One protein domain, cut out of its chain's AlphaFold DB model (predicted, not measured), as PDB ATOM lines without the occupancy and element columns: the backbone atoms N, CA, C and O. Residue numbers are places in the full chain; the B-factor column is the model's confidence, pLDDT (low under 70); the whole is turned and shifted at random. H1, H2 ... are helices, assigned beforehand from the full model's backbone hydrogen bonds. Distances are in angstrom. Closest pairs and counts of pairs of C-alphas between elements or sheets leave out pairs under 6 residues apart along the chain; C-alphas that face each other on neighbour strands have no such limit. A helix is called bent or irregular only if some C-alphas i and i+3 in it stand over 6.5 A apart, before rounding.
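This is residues 623 to 663 of the 663 residues of an uncharacterized protein of Aspergillus flavus (UniProt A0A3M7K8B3). From residues 623 to 628 the printed part runs into a short helix, H1, turns a corner at a tight link, and continues as a longer helix, H2; the two helices make the arms of an open, flat V. The arms do not fold back on each other, and residues 623 to 663 stand free. The 41 printed residues include two named helices, H1 then H2, and no named strand; the class is all helix. The whole is extended, with a radius of gyration of the C-alphas of 15.6 A and spans of 44 by 24 by 6 A.

H1, residues 629 to 638, and H2, residues 641 to 660, are apart, with no C-alpha of the one within 8 A of the other. A tight link of 2 residues joins them. In H1 every O i to N i+4 pair is within hydrogen-bond range; in H2, 14 of 16 are.

H1 begins at C-alpha 629, (-35.020, -5.500, 40.028), and measures 14.2 A. H2 measures 27.8 A and ends at C-alpha 660, (-25.028, -38.021, 19.798). H2 is neither bent nor irregular, but only just: C-alphas 643 and 646 are 6.3 A apart.

The C-alphas farthest apart, of Thr 630 and Lys 663, are 44.9 A apart. The printed part has no cut. Its mean pLDDT is 85.7; residue 663, the chain's last, is under 70.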
ATOM      1  N   GLU A 623     -27.733  -7.987  39.604       79.75
ATOM      2  CA  GLU A 623     -26.469  -7.387  40.047       79.75
ATOM      3  C   GLU A 623     -25.365  -7.519  38.984       79.75
ATOM      4  O   GLU A 623     -24.694  -6.541  38.660       79.75
ATOM      5  N   SER A 624     -25.226  -8.706  38.385       81.81
ATOM      6  CA  SER A 624     -24.214  -9.032  37.369       81.81
ATOM      7  C   SER A 624     -24.349  -8.206  36.080       81.81
ATOM      8  O   SER A 624     -23.348  -7.866  35.451       81.81
ATOM      9  N   LEU A 625     -25.579  -7.842  35.693       82.19
ATOM     10  CA  LEU A 625     -25.840  -6.997  34.523       82.19
ATOM     11  C   LEU A 625     -26.074  -5.514  34.860       82.19
ATOM     12  O   LEU A 625     -26.281  -4.717  33.945       82.19
ATOM     13  N   GLY A 626     -26.083  -5.133  36.142       82.12
ATOM     14  CA  GLY A 626     -26.481  -3.789  36.579       82.12
ATOM     15  C   GLY A 626     -27.938  -3.438  36.239       82.12
ATOM     16  O   GLY A 626     -28.275  -2.264  36.088       82.12
ATOM     17  N   VAL A 627     -28.799  -4.447  36.075       85.06
ATOM     18  CA  VAL A 627     -30.214  -4.293  35.713       85.06
ATOM     19  C   VAL A 627     -31.035  -4.135  36.987       85.06
ATOM     20  O   VAL A 627     -30.870  -4.893  37.941       85.06
ATOM     21  N   SER A 628     -31.950  -3.166  37.018       85.94
ATOM     22  CA  SER A 628     -32.803  -2.968  38.190       85.94
ATOM     23  C   SER A 628     -33.758  -4.149  38.396       85.94
ATOM     24  O   SER A 628     -34.332  -4.697  37.451       85.94
ATOM     25  N   SER A 629     -34.026  -4.481  39.660       85.44
ATOM     26  CA  SER A 629     -35.020  -5.500  40.028       85.44
ATOM     27  C   SER A 629     -36.437  -5.164  39.534       85.44
ATOM     28  O   SER A 629     -37.278  -6.048  39.382       85.44
ATOM     29  N   THR A 630     -36.718  -3.893  39.216       86.12
ATOM     30  CA  THR A 630     -37.942  -3.473  38.517       86.12
ATOM     31  C   THR A 630     -37.976  -3.952  37.066       86.12
ATOM     32  O   THR A 630     -38.994  -4.489  36.640       86.12
ATOM     33  N   SER A 631     -36.875  -3.840  36.317       87.06
ATOM     34  CA  SER A 631     -36.777  -4.365  34.950       87.06
ATOM     35  C   SER A 631     -36.808  -5.892  34.912       87.06
ATOM     36  O   SER A 631     -37.408  -6.449  33.999       87.06
ATOM     37  N   MET A 632     -36.242  -6.575  35.912       84.00
ATOM     38  CA  MET A 632     -36.335  -8.036  36.024       84.00
ATOM     39  C   MET A 632     -37.750  -8.519  36.368       84.00
ATOM     40  O   MET A 632     -38.212  -9.499  35.790       84.00
ATOM     41  N   LYS A 633     -38.483  -7.799  37.229       86.25
ATOM     42  CA  LYS A 633     -39.916  -8.055  37.466       86.25
ATOM     43  C   LYS A 633     -40.755  -7.817  36.212       86.25
ATOM     44  O   LYS A 633     -41.589  -8.653  35.891       86.25
ATOM     45  N   LEU A 634     -40.507  -6.725  35.481       87.69
ATOM     46  CA  LEU A 634     -41.179  -6.463  34.205       87.69
ATOM     47  C   LEU A 634     -40.881  -7.557  33.175       87.69
ATOM     48  O   LEU A 634     -41.801  -8.018  32.503       87.69
ATOM     49  N   LEU A 635     -39.629  -8.024  33.094       85.31
ATOM     50  CA  LEU A 635     -39.260  -9.158  32.252       85.31
ATOM     51  C   LEU A 635     -40.078 -10.398  32.638       85.31
ATOM     52  O   LEU A 635     -40.746 -10.946  31.774       85.31
ATOM     53  N   ALA A 636     -40.132 -10.762  33.921       82.69
ATOM     54  CA  ALA A 636     -40.925 -11.893  34.415       82.69
ATOM     55  C   ALA A 636     -42.455 -11.752  34.222       82.69
ATOM     56  O   ALA A 636     -43.160 -12.750  34.278       82.69
ATOM     57  N   THR A 637     -42.985 -10.544  33.983       84.69
ATOM     58  CA  THR A 637     -44.403 -10.339  33.602       84.69
ATOM     59  C   THR A 637     -44.657 -10.323  32.091       84.69
ATOM     60  O   THR A 637     -45.803 -10.432  31.671       84.69
ATOM     61  N   ILE A 638     -43.612 -10.153  31.276       85.12
ATOM     62  CA  ILE A 638     -43.677 -10.150  29.801       85.12
ATOM     63  C   ILE A 638     -43.275 -11.525  29.234       85.12
ATOM     64  O   ILE A 638     -43.647 -11.882  28.119       85.12
ATOM     65  N   TRP A 639     -42.490 -12.281  29.996       84.56
ATOM     66  CA  TRP A 639     -41.908 -13.566  29.639       84.56
ATOM     67  C   TRP A 639     -42.821 -14.699  30.116       84.56
ATOM     68  O   TRP A 639     -42.733 -15.134  31.261       84.56
ATOM     69  N   ASP A 640     -43.717 -15.158  29.244       80.88
ATOM     70  CA  ASP A 640     -44.569 -16.311  29.537       80.88
ATOM     71  C   ASP A 640     -43.755 -17.611  29.416       80.88
ATOM     72  O   ASP A 640     -43.440 -18.080  28.318       80.88
ATOM     73  N   ASP A 641     -43.410 -18.209  30.558       75.69
ATOM     74  CA  ASP A 641     -42.669 -19.474  30.618       75.69
ATOM     75  C   ASP A 641     -43.370 -20.617  29.854       75.69
ATOM     76  O   ASP A 641     -42.696 -21.549  29.408       75.69
ATOM     77  N   SER A 642     -44.691 -20.545  29.625       77.06
ATOM     78  CA  SER A 642     -45.426 -21.533  28.826       77.06
ATOM     79  C   SER A 642     -45.168 -21.430  27.315       77.06
ATOM     80  O   SER A 642     -45.281 -22.440  26.619       77.06
ATOM     81  N   GLU A 643     -44.737 -20.268  26.804       75.44
ATOM     82  CA  GLU A 643     -44.226 -20.134  25.432       75.44
ATOM     83  C   GLU A 643     -42.744 -20.538  25.330       75.44
ATOM     84  O   GLU A 643     -42.317 -21.099  24.313       75.44
ATOM     85  N   ILE A 644     -41.946 -20.287  26.376       79.38
ATOM     86  CA  ILE A 644     -40.498 -20.543  26.353       79.38
ATOM     87  C   ILE A 644     -40.153 -22.016  26.615       79.38
ATOM     88  O   ILE A 644     -39.300 -22.551  25.904       79.38
ATOM     89  N   GLU A 645     -40.794 -22.712  27.561       84.00
ATOM     90  CA  GLU A 645     -40.490 -24.128  27.838       84.00
ATOM     91  C   GLU A 645     -40.629 -25.065  26.619       84.00
ATOM     92  O   GLU A 645     -39.682 -25.808  26.353       84.00
ATOM     93  N   PRO A 646     -41.691 -25.043  25.783       86.19
ATOM     94  CA  PRO A 646     -41.739 -25.911  24.601       86.19
ATOM     95  C   PRO A 646     -40.599 -25.621  23.607       86.19
ATOM     96  O   PRO A 646     -40.058 -26.551  23.000       86.19
ATOM     97  N   ALA A 647     -40.171 -24.361  23.474       83.62
ATOM     98  CA  ALA A 647     -39.018 -23.989  22.653       83.62
ATOM     99  C   ALA A 647     -37.681 -24.432  23.285       83.62
ATOM    100  O   ALA A 647     -36.785 -24.907  22.579       83.62
ATOM    101  N   TYR A 648     -37.549 -24.329  24.608       88.06
ATOM    102  CA  TYR A 648     -36.367 -24.739  25.366       88.06
ATOM    103  C   TYR A 648     -36.200 -26.264  25.401       88.06
ATOM    104  O   TYR A 648     -35.096 -26.765  25.173       88.06
ATOM    105  N   LEU A 649     -37.285 -27.018  25.587       91.25
ATOM    106  CA  LEU A 649     -37.312 -28.478  25.496       91.25
ATOM    107  C   LEU A 649     -36.943 -28.957  24.087       91.25
ATOM    108  O   LEU A 649     -36.077 -29.824  23.952       91.25
ATOM    109  N   ALA A 650     -37.505 -28.346  23.036       90.81
ATOM    110  CA  ALA A 650     -37.135 -28.648  21.651       90.81
ATOM    111  C   ALA A 650     -35.652 -28.337  21.365       90.81
ATOM    112  O   ALA A 650     -34.946 -29.151  20.759       90.81
ATOM    113  N   PHE A 651     -35.140 -27.202  21.861       93.88
ATOM    114  CA  PHE A 651     -33.716 -26.876  21.776       93.88
ATOM    115  C   PHE A 651     -32.859 -27.935  22.485       93.88
ATOM    116  O   PHE A 651     -31.943 -28.484  21.871       93.88
ATOM    117  N   ARG A 652     -33.181 -28.286  23.738       94.94
ATOM    118  CA  ARG A 652     -32.456 -29.304  24.517       94.94
ATOM    119  C   ARG A 652     -32.463 -30.669  23.837       94.94
ATOM    120  O   ARG A 652     -31.411 -31.305  23.794       94.94
ATOM    121  N   GLN A 653     -33.590 -31.100  23.267       94.75
ATOM    122  CA  GLN A 653     -33.650 -32.337  22.491       94.75
ATOM    123  C   GLN A 653     -32.693 -32.278  21.292       94.75
ATOM    124  O   GLN A 653     -31.837 -33.155  21.159       94.75
ATOM    125  N   SER A 654     -32.765 -31.222  20.473       93.50
ATOM    126  CA  SER A 654     -31.885 -31.073  19.303       93.50
ATOM    127  C   SER A 654     -30.397 -30.979  19.682       93.50
ATOM    128  O   SER A 654     -29.534 -31.461  18.950       93.50
ATOM    129  N   PHE A 655     -30.081 -30.430  20.859       94.81
ATOM    130  CA  PHE A 655     -28.721 -30.342  21.386       94.81
ATOM    131  C   PHE A 655     -28.190 -31.692  21.898       94.81
ATOM    132  O   PHE A 655     -27.021 -32.011  21.674       94.81
ATOM    133  N   GLU A 656     -29.026 -32.525  22.526       95.62
ATOM    134  CA  GLU A 656     -28.652 -33.904  22.877       95.62
ATOM    135  C   GLU A 656     -28.574 -34.824  21.648       95.62
ATOM    136  O   GLU A 656     -27.728 -35.717  21.600       95.62
ATOM    137  N   GLU A 657     -29.391 -34.599  20.619       92.50
ATOM    138  CA  GLU A 657     -29.244 -35.264  19.317       92.50
ATOM    139  C   GLU A 657     -27.938 -34.848  18.622       92.50
ATOM    140  O   GLU A 657     -27.163 -35.710  18.206       92.50
ATOM    141  N   PHE A 658     -27.606 -33.555  18.613       92.62
ATOM    142  CA  PHE A 658     -26.323 -33.058  18.115       92.62
ATOM    143  C   PHE A 658     -25.128 -33.672  18.867       92.62
ATOM    144  O   PHE A 658     -24.199 -34.177  18.232       92.62
ATOM    145  N   LYS A 659     -25.173 -33.746  20.207       93.38
ATOM    146  CA  LYS A 659     -24.159 -34.453  21.018       93.38
ATOM    147  C   LYS A 659     -24.015 -35.934  20.659       93.38
ATOM    148  O   LYS A 659     -22.901 -36.449  20.729       93.38
ATOM    149  N   LYS A 660     -25.096 -36.626  20.278       91.50
ATOM    150  CA  LYS A 660     -25.028 -38.021  19.798       91.50
ATOM    151  C   LYS A 660     -24.331 -38.124  18.437       91.50
ATOM    152  O   LYS A 660     -23.644 -39.106  18.215       91.50
ATOM    153  N   THR A 661     -24.440 -37.111  17.569       86.44
ATOM    154  CA  THR A 661     -23.711 -37.060  16.279       86.44
ATOM    155  C   THR A 661     -22.238 -36.638  16.386       86.44
ATOM    156  O   THR A 661     -21.522 -36.661  15.387       86.44
ATOM    157  N   LEU A 662     -21.774 -36.253  17.582       84.12
ATOM    158  CA  LEU A 662     -20.370 -35.936  17.890       84.12
ATOM    159  C   LEU A 662     -19.615 -37.100  18.570       84.12
ATOM    160  O   LEU A 662     -18.503 -36.894  19.059       84.12
ATOM    161  N   LYS A 663     -20.216 -38.294  18.623       57.03
ATOM    162  CA  LYS A 663     -19.616 -39.541  19.123       57.03
ATOM    163  C   LYS A 663     -19.491 -40.564  17.997       57.03
ATOM    164  O   LYS A 663     -18.494 -41.314  18.045       57.03
TER     165      LYS A 663